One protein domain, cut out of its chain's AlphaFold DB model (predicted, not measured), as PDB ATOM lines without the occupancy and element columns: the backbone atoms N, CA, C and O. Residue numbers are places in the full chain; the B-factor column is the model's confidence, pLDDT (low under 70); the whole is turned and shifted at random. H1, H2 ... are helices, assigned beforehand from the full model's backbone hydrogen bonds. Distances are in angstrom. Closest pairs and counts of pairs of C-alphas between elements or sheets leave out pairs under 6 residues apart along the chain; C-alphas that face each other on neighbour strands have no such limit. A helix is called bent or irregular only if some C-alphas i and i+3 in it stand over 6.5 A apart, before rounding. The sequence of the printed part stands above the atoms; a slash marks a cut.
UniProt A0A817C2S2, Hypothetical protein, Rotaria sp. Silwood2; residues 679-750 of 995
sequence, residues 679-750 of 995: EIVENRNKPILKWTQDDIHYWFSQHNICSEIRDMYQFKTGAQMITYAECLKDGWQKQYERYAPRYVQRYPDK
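What this domain is: This is residues 679 to 750 of the 995 residues of the protein "Hypothetical protein" of Rotaria sp. Silwood2 (UniProt A0A817C2S2). What is the shape? An open arch: H1 and H2 make a hairpin, H3 leads away from H1, and residues 725 to 738 stick out before H4 returns near H2. How large is it? The 72 printed residues, all helix in class with H1 to H4 in order, are only just compact, close to loose: radius of gyration of the C-alphas 13.4 A, spans 38 by 27 by 23 A.

Where its parts are: Where are the first helices? H1 is residues 693 to 702, 14.4 A, from C-alpha 693 (134.430, 104.135, 71.808); H2 is 707 to 713, 10.1 A; H3 is 718 to 726, 12.5 A. And the last? H4, residues 733 to 746, 19.8 A, ends at C-alpha 746 (142.937, 92.148, 86.927) and is only just irregular: C-alphas 738 and 741 are 6.7 A apart.

How they stand to each other: What touches? H1 and H2, a hairpin, touch, closest C-alphas Phe 700 and Ser 707, 7.1 A, at a steep tilt of 41 degrees, opposite ways. What is near? H4 is close but not clearly touching H2, closest C-alphas Met 712 and Tyr 743, 7.9 A. Are O i to N i+4 pairs within hydrogen-bond range? Every pair in H1, H2 and H3 is, and 7 of 10 in H4.

The domain as a whole: Is it cut? The printed part has no cut and no long link. Where is confidence low? pLDDT is under 70 at 23 residues, among them 679 to 689.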
ATOM      1  N   GLU A 679     114.980 105.027  83.389       41.22
ATOM      2  CA  GLU A 679     114.623 105.381  82.019       41.22
ATOM      3  C   GLU A 679     115.909 105.582  81.205       41.22
ATOM      4  O   GLU A 679     116.542 106.638  81.227       41.22
ATOM      5  N   ILE A 680     116.349 104.521  80.524       47.00
ATOM      6  CA  ILE A 680     117.480 104.600  79.601       47.00
ATOM      7  C   ILE A 680     117.007 105.324  78.345       47.00
ATOM      8  O   ILE A 680     116.200 104.811  77.576       47.00
ATOM      9  N   VAL A 681     117.520 106.533  78.144       47.94
ATOM     10  CA  VAL A 681     117.248 107.349  76.961       47.94
ATOM     11  C   VAL A 681     118.371 107.111  75.953       47.94
ATOM     12  O   VAL A 681     119.532 107.401  76.241       47.94
ATOM     13  N   GLU A 682     118.046 106.603  74.758       46.34
ATOM     14  CA  GLU A 682     119.004 106.639  73.647       46.34
ATOM     15  C   GLU A 682     119.375 108.105  73.385       46.34
ATOM     16  O   GLU A 682     118.499 108.972  73.312       46.34
ATOM     17  N   ASN A 683     120.672 108.398  73.263       48.66
ATOM     18  CA  ASN A 683     121.156 109.750  73.012       48.66
ATOM     19  C   ASN A 683     120.553 110.268  71.691       48.66
ATOM     20  O   ASN A 683     121.015 109.898  70.611       48.66
ATOM     21  N   ARG A 684     119.508 111.111  71.786       49.31
ATOM     22  CA  ARG A 684     118.554 111.428  70.697       49.31
ATOM     23  C   ARG A 684     119.182 112.000  69.418       49.31
ATOM     24  O   ARG A 684     118.509 112.085  68.398       49.31
ATOM     25  N   ASN A 685     120.463 112.363  69.460       51.59
ATOM     26  CA  ASN A 685     121.209 112.933  68.343       51.59
ATOM     27  C   ASN A 685     122.114 111.920  67.606       51.59
ATOM     28  O   ASN A 685     122.688 112.274  66.575       51.59
ATOM     29  N   LYS A 686     122.284 110.680  68.098       62.25
ATOM     30  CA  LYS A 686     123.165 109.681  67.464       62.25
ATOM     31  C   LYS A 686     122.717 108.237  67.765       62.25
ATOM     32  O   LYS A 686     122.910 107.788  68.894       62.25
ATOM     33  N   PRO A 687     122.194 107.483  66.775       64.75
ATOM     34  CA  PRO A 687     121.735 106.115  67.001       64.75
ATOM     35  C   PRO A 687     122.901 105.190  67.363       64.75
ATOM     36  O   PRO A 687     124.004 105.347  66.825       64.75
ATOM     37  N   ILE A 688     122.653 104.199  68.221       67.75
ATOM     38  CA  ILE A 688     123.687 103.327  68.810       67.75
ATOM     39  C   ILE A 688     124.622 102.654  67.794       67.75
ATOM     40  O   ILE A 688     125.824 102.547  68.029       67.75
ATOM     41  N   LEU A 689     124.132 102.284  66.608       64.94
ATOM     42  CA  LEU A 689     124.962 101.701  65.541       64.94
ATOM     43  C   LEU A 689     126.080 102.639  65.038       64.94
ATOM     44  O   LEU A 689     127.023 102.174  64.399       64.94
ATOM     45  N   LYS A 690     126.001 103.944  65.331       70.25
ATOM     46  CA  LYS A 690     127.017 104.958  65.004       70.25
ATOM     47  C   LYS A 690     127.902 105.347  66.198       70.25
ATOM     48  O   LYS A 690     128.727 106.249  66.045       70.25
ATOM     49  N   TRP A 691     127.740 104.728  67.370       79.06
ATOM     50  CA  TRP A 691     128.537 105.061  68.556       79.06
ATOM     51  C   TRP A 691     130.002 104.641  68.400       79.06
ATOM     52  O   TRP A 691     130.304 103.503  68.020       79.06
ATOM     53  N   THR A 692     130.899 105.570  68.719       84.31
ATOM     54  CA  THR A 692     132.342 105.372  68.861       84.31
ATOM     55  C   THR A 692     132.677 104.852  70.258       84.31
ATOM     56  O   THR A 692     131.819 104.781  71.140       84.31
ATOM     57  N   GLN A 693     133.946 104.518  70.485       81.50
ATOM     58  CA  GLN A 693     134.430 104.135  71.808       81.50
ATOM     59  C   GLN A 693     134.179 105.230  72.864       81.50
ATOM     60  O   GLN A 693     133.773 104.909  73.978       81.50
ATOM     61  N   ASP A 694     134.326 106.511  72.510       82.69
ATOM     62  CA  ASP A 694     134.069 107.629  73.428       82.69
ATOM     63  C   ASP A 694     132.578 107.770  73.775       82.69
ATOM     64  O   ASP A 694     132.241 107.984  74.941       82.69
ATOM     65  N   ASP A 695     131.674 107.567  72.805       82.94
ATOM     66  CA  ASP A 695     130.223 107.547  73.056       82.94
ATOM     67  C   ASP A 695     129.846 106.415  74.037       82.94
ATOM     68  O   ASP A 695     129.017 106.603  74.928       82.94
ATOM     69  N   ILE A 696     130.489 105.245  73.918       83.94
ATOM     70  CA  ILE A 696     130.297 104.105  74.832       83.94
ATOM     71  C   ILE A 696     130.868 104.421  76.216       83.94
ATOM     72  O   ILE A 696     130.218 104.162  77.228       83.94
ATOM     73  N   HIS A 697     132.072 104.991  76.286       84.50
ATOM     74  CA  HIS A 697     132.693 105.388  77.550       84.50
ATOM     75  C   HIS A 697     131.829 106.413  78.300       84.50
ATOM     76  O   HIS A 697     131.697 106.315  79.523       84.50
ATOM     77  N   TYR A 698     131.206 107.342  77.569       82.56
ATOM     78  CA  TYR A 698     130.210 108.273  78.091       82.56
ATOM     79  C   TYR A 698     128.938 107.547  78.558       82.56
ATOM     80  O   TYR A 698     128.498 107.759  79.682       82.56
ATOM     81  N   TRP A 699     128.376 106.630  77.766       85.81
ATOM     82  CA  TRP A 699     127.182 105.868  78.160       85.81
ATOM     83  C   TRP A 699     127.378 105.072  79.462       85.81
ATOM     84  O   TRP A 699     126.532 105.130  80.354       85.81
ATOM     85  N   PHE A 700     128.516 104.387  79.625       85.81
ATOM     86  CA  PHE A 700     128.831 103.665  80.866       85.81
ATOM     87  C   PHE A 700     128.844 104.595  82.093       85.81
ATOM     88  O   PHE A 700     128.340 104.209  83.149       85.81
ATOM     89  N   SER A 701     129.365 105.823  81.955       79.44
ATOM     90  CA  SER A 701     129.385 106.795  83.057       79.44
ATOM     91  C   SER A 701     128.003 107.378  83.368       79.44
ATOM     92  O   SER A 701     127.706 107.610  84.535       79.44
ATOM     93  N   GLN A 702     127.130 107.551  82.366       78.56
ATOM     94  CA  GLN A 702     125.755 108.029  82.575       78.56
ATOM     95  C   GLN A 702     124.867 107.022  83.323       78.56
ATOM     96  O   GLN A 702     123.968 107.428  84.056       78.56
ATOM     97  N   HIS A 703     125.109 105.718  83.164       76.56
ATOM     98  CA  HIS A 703     124.284 104.665  83.773       76.56
ATOM     99  C   HIS A 703     124.873 104.063  85.060       76.56
ATOM    100  O   HIS A 703     124.413 103.012  85.503       76.56
ATOM    101  N   ASN A 704     125.865 104.722  85.676       78.00
ATOM    102  CA  ASN A 704     126.567 104.254  86.882       78.00
ATOM    103  C   ASN A 704     127.128 102.823  86.751       78.00
ATOM    104  O   ASN A 704     127.169 102.067  87.721       78.00
ATOM    105  N   ILE A 705     127.565 102.436  85.548       83.69
ATOM    106  CA  ILE A 705     128.150 101.116  85.309       83.69
ATOM    107  C   ILE A 705     129.656 101.203  85.558       83.69
ATOM    108  O   ILE A 705     130.348 102.023  84.952       83.69
ATOM    109  N   CYS A 706     130.158 100.330  86.434       78.38
ATOM    110  CA  CYS A 706     131.559 100.271  86.850       78.38
ATOM    111  C   CYS A 706     132.533 100.305  85.649       78.38
ATOM    112  O   CYS A 706     132.438  99.491  84.721       78.38
ATOM    113  N   SER A 707     133.486 101.244  85.670       79.44
ATOM    114  CA  SER A 707     134.478 101.467  84.602       79.44
ATOM    115  C   SER A 707     135.332 100.237  84.298       79.44
ATOM    116  O   SER A 707     135.751 100.018  83.167       79.44
ATOM    117  N   GLU A 708     135.547  99.392  85.290       85.38
ATOM    118  CA  GLU A 708     136.367  98.197  85.219       85.38
ATOM    119  C   GLU A 708     135.716  97.119  84.335       85.38
ATOM    120  O   GLU A 708     136.417  96.406  83.615       85.38
ATOM    121  N   ILE A 709     134.376  97.065  84.288       81.19
ATOM    122  CA  ILE A 709     133.618  96.214  83.353       81.19
ATOM    123  C   ILE A 709     133.852  96.691  81.910       81.19
ATOM    124  O   ILE A 709     134.175  95.896  81.021       81.19
ATOM    125  N   ARG A 710     133.743  98.004  81.669       85.00
ATOM    126  CA  ARG A 710     134.021  98.633  80.364       85.00
ATOM    127  C   ARG A 710     135.447  98.333  79.896       85.00
ATOM    128  O   ARG A 710     135.642  97.903  78.760       85.00
ATOM    129  N   ASP A 711     136.428  98.507  80.777       80.06
ATOM    130  CA  ASP A 711     137.860  98.386  80.468       80.06
ATOM    131  C   ASP A 711     138.319  96.934  80.248       80.06
ATOM    132  O   ASP A 711     139.367  96.693  79.637       80.06
ATOM    133  N   MET A 712     137.527  95.961  80.708       78.62
ATOM    134  CA  MET A 712     137.713  94.533  80.445       78.62
ATOM    135  C   MET A 712     136.973  94.030  79.193       78.62
ATOM    136  O   MET A 712     137.496  93.139  78.525       78.62
ATOM    137  N   TYR A 713     135.794  94.567  78.846       78.75
ATOM    138  CA  TYR A 713     135.084  94.193  77.606       78.75
ATOM    139  C   TYR A 713     135.558  94.955  76.357       78.75
ATOM    140  O   TYR A 713     135.502  94.404  75.260       78.75
ATOM    141  N   GLN A 714     136.044  96.191  76.511       76.00
ATOM    142  CA  GLN A 714     136.698  96.996  75.465       76.00
ATOM    143  C   GLN A 714     135.897  97.151  74.156       76.00
ATOM    144  O   GLN A 714     136.454  97.055  73.058       76.00
ATOM    145  N   PHE A 715     134.591  97.413  74.258       79.25
ATOM    146  CA  PHE A 715     133.756  97.716  73.092       79.25
ATOM    147  C   PHE A 715     134.264  98.977  72.373       79.25
ATOM    148  O   PHE A 715     134.321 100.056  72.962       79.25
ATOM    149  N   LYS A 716     134.617  98.848  71.091       74.75
ATOM    150  CA  LYS A 716     135.134  99.953  70.262       74.75
ATOM    151  C   LYS A 716     134.047 100.658  69.453       74.75
ATOM    152  O   LYS A 716     134.245 101.794  69.028       74.75
ATOM    153  N   THR A 717     132.924  99.983  69.207       75.62
ATOM    154  CA  THR A 717     131.769 100.522  68.472       75.62
ATOM    155  C   THR A 717     130.457 100.022  69.069       75.62
ATOM    156  O   THR A 717     130.397  98.915  69.611       75.62
ATOM    157  N   GLY A 718     129.386 100.814  68.956       67.19
ATOM    158  CA  GLY A 718     128.077 100.443  69.510       67.19
ATOM    159  C   GLY A 718     127.511  99.152  68.908       67.19
ATOM    160  O   GLY A 718     126.854  98.385  69.602       67.19
ATOM    161  N   ALA A 719     127.869  98.832  67.660       59.88
ATOM    162  CA  ALA A 719     127.546  97.546  67.041       59.88
ATOM    163  C   ALA A 719     128.107  96.345  67.834       59.88
ATOM    164  O   ALA A 719     127.376  95.392  68.086       59.88
ATOM    165  N   GLN A 720     129.363  96.401  68.301       65.88
ATOM    166  CA  GLN A 720     129.956  95.327  69.119       65.88
ATOM    167  C   GLN A 720     129.225  95.149  70.455       65.88
ATOM    168  O   GLN A 720     129.074  94.030  70.945       65.88
ATOM    169  N   MET A 721     128.762  96.258  71.029       73.25
ATOM    170  CA  MET A 721     128.027  96.295  72.289       73.25
ATOM    171  C   MET A 721     126.619  95.691  72.154       73.25
ATOM    172  O   MET A 721     126.211  94.910  73.014       73.25
ATOM    173  N   ILE A 722     125.918  95.961  71.043       66.44
ATOM    174  CA  ILE A 722     124.635  95.319  70.700       66.44
ATOM    175  C   ILE A 722     124.823  93.816  70.490       66.44
ATOM    176  O   ILE A 722     124.126  93.027  71.123       66.44
ATOM    177  N   THR A 723     125.798  93.401  69.671       57.09
ATOM    178  CA  THR A 723     126.067  91.972  69.419       57.09
ATOM    179  C   THR A 723     126.362  91.216  70.715       57.09
ATOM    180  O   THR A 723     125.930  90.076  70.883       57.09
ATOM    181  N   TYR A 724     127.063  91.844  71.666       69.25
ATOM    182  CA  TYR A 724     127.277  91.254  72.986       69.25
ATOM    183  C   TYR A 724     125.972  91.137  73.794       69.25
ATOM    184  O   TYR A 724     125.714  90.082  74.374       69.25
ATOM    185  N   ALA A 725     125.126  92.172  73.790       70.25
ATOM    186  CA  ALA A 725     123.830  92.171  74.470       70.25
ATOM    187  C   ALA A 725     122.870  91.088  73.934       70.25
ATOM    188  O   ALA A 725     122.239  90.385  74.726       70.25
ATOM    189  N   GLU A 726     122.801  90.900  72.610       59.72
ATOM    190  CA  GLU A 726     121.988  89.859  71.955       59.72
ATOM    191  C   GLU A 726     122.413  88.428  72.344       59.72
ATOM    192  O   GLU A 726     121.587  87.513  72.358       59.72
ATOM    193  N   CYS A 727     123.687  88.225  72.700       55.81
ATOM    194  CA  CYS A 727     124.231  86.918  73.087       55.81
ATOM    195  C   CYS A 727     123.915  86.510  74.544       55.81
ATOM    196  O   CYS A 727     124.192  85.374  74.934       55.81
ATOM    197  N   LEU A 728     123.320  87.388  75.363       63.12
ATOM    198  CA  LEU A 728     122.976  87.129  76.774       63.12
ATOM    199  C   LEU A 728     121.625  86.388  76.932       63.12
ATOM    200  O   LEU A 728     120.722  86.864  77.638       63.12
ATOM    201  N   LYS A 729     121.482  85.240  76.247       51.81
ATOM    202  CA  LYS A 729     120.223  84.465  76.154       51.81
ATOM    203  C   LYS A 729     119.930  83.494  77.304       51.81
ATOM    204  O   LYS A 729     118.769  83.148  77.481       51.81
ATOM    205  N   ASP A 730     120.922  83.155  78.123       52.84
ATOM    206  CA  ASP A 730     120.715  82.554  79.446       52.84
ATOM    207  C   ASP A 730     120.979  83.608  80.538       52.84
ATOM    208  O   ASP A 730     121.648  84.613  80.284       52.84
ATOM    209  N   GLY A 731     120.443  83.403  81.749       58.50
ATOM    210  CA  GLY A 731     120.567  84.341  82.877       58.50
ATOM    211  C   GLY A 731     122.001  84.835  83.125       58.50
ATOM    212  O   GLY A 731     122.964  84.074  83.004       58.50
ATOM    213  N   TRP A 732     122.147  86.122  83.470       73.81
ATOM    214  CA  TRP A 732     123.448  86.802  83.584       73.81
ATOM    215  C   TRP A 732     124.391  86.155  84.612       73.81
ATOM    216  O   TRP A 732     125.607  86.310  84.495       73.81
ATOM    217  N   GLN A 733     123.850  85.378  85.551       80.06
ATOM    218  CA  GLN A 733     124.568  84.644  86.593       80.06
ATOM    219  C   GLN A 733     125.691  83.756  86.022       80.06
ATOM    220  O   GLN A 733     126.836  83.871  86.449       80.06
ATOM    221  N   LYS A 734     125.430  82.973  84.962       71.62
ATOM    222  CA  LYS A 734     126.460  82.117  84.328       71.62
ATOM    223  C   LYS A 734     127.605  82.909  83.679       71.62
ATOM    224  O   LYS A 734     128.701  82.384  83.492       71.62
ATOM    225  N   GLN A 735     127.355  84.157  83.276       72.56
ATOM    226  CA  GLN A 735     128.404  85.038  82.753       72.56
ATOM    227  C   GLN A 735     129.168  85.717  83.890       72.56
ATOM    228  O   GLN A 735     130.388  85.824  83.799       72.56
ATOM    229  N   TYR A 736     128.483  86.090  84.975       82.19
ATOM    230  CA  TYR A 736     129.104  86.592  86.199       82.19
ATOM    231  C   TYR A 736     130.093  85.573  86.787       82.19
ATOM    232  O   TYR A 736     131.267  85.903  86.944       82.19
ATOM    233  N   GLU A 737     129.682  84.312  86.967       79.94
ATOM    234  CA  GLU A 737     130.543  83.199  87.421       79.94
ATOM    235  C   GLU A 737     131.825  83.054  86.579       79.94
ATOM    236  O   GLU A 737     132.899  82.735  87.091       79.94
ATOM    237  N   ARG A 738     131.736  83.318  85.269       78.06
ATOM    238  CA  ARG A 738     132.869  83.235  84.334       78.06
ATOM    239  C   ARG A 738     133.762  84.481  84.338       78.06
ATOM    240  O   ARG A 738     134.909  84.413  83.887       78.06
ATOM    241  N   TYR A 739     133.231  85.617  84.777       80.62
ATOM    242  CA  TYR A 739     133.853  86.931  84.639       80.62
ATOM    243  C   TYR A 739     134.452  87.446  85.948       80.62
ATOM    244  O   TYR A 739     135.580  87.937  85.933       80.62
ATOM    245  N   ALA A 740     133.765  87.263  87.080       82.62
ATOM    246  CA  ALA A 740     134.219  87.703  88.399       82.62
ATOM    247  C   ALA A 740     135.635  87.195  88.768       82.62
ATOM    248  O   ALA A 740     136.451  88.019  89.185       82.62
ATOM    249  N   PRO A 741     136.035  85.930  88.500       83.12
ATOM    250  CA  PRO A 741     137.407  85.484  88.774       83.12
ATOM    251  C   PRO A 741     138.471  86.240  87.960       83.12
ATOM    252  O   PRO A 741     139.571  86.495  88.444       83.12
ATOM    253  N   ARG A 742     138.147  86.633  86.719       84.31
ATOM    254  CA  ARG A 742     139.044  87.414  85.846       84.31
ATOM    255  C   ARG A 742     139.094  88.887  86.236       84.31
ATOM    256  O   ARG A 742     140.110  89.534  86.002       84.31
ATOM    257  N   TYR A 743     138.005  89.399  86.804       85.38
ATOM    258  CA  TYR A 743     137.933  90.749  87.347       85.38
ATOM    259  C   TYR A 743     138.872  90.882  88.545       85.38
ATOM    260  O   TYR A 743     139.786  91.700  88.495       85.38
ATOM    261  N   VAL A 744     138.746  89.997  89.541       83.44
ATOM    262  CA  VAL A 744     139.641  89.962  90.713       83.44
ATOM    263  C   VAL A 744     141.100  89.733  90.290       83.44
ATOM    264  O   VAL A 744     142.005  90.377  90.808       83.44
ATOM    265  N   GLN A 745     141.360  88.899  89.275       83.81
ATOM    266  CA  GLN A 745     142.720  88.716  88.742       83.81
ATOM    267  C   GLN A 745     143.319  89.996  88.119       83.81
ATOM    268  O   GLN A 745     144.539  90.161  88.123       83.81
ATOM    269  N   ARG A 746     142.494  90.888  87.554       84.25
ATOM    270  CA  ARG A 746     142.937  92.148  86.927       84.25
ATOM    271  C   ARG A 746     142.942  93.329  87.904       84.25
ATOM    272  O   ARG A 746     143.727  94.255  87.710       84.25
ATOM    273  N   TYR A 747     142.104  93.279  88.934       84.44
ATOM    274  CA  TYR A 747     141.947  94.298  89.969       84.44
ATOM    275  C   TYR A 747     142.018  93.626  91.357       84.44
ATOM    276  O   TYR A 747     140.979  93.415  91.976       84.44
ATOM    277  N   PRO A 748     143.222  93.267  91.855       79.12
ATOM    278  CA  PRO A 748     143.379  92.396  93.031       79.12
ATOM    279  C   PRO A 748     142.733  92.918  94.318       79.12
ATOM    280  O   PRO A 748     142.306  92.126  95.153       79.12
ATOM    281  N   ASP A 749     142.632  94.241  94.454       81.00
ATOM    282  CA  ASP A 749     142.054  94.920  95.617       81.00
ATOM    283  C   ASP A 749     140.548  95.228  95.454       81.00
ATOM    284  O   ASP A 749     139.995  96.029  96.213       81.00
ATOM    285  N   LYS A 750     139.875  94.656  94.439       77.69
ATOM    286  CA  LYS A 750     138.452  94.895  94.142       77.69
ATOM    287  C   LYS A 750     137.686  93.608  93.844       77.69
ATOM    288  O   LYS A 750     138.066  92.815  92.985       77.69
TER     289      LYS A 750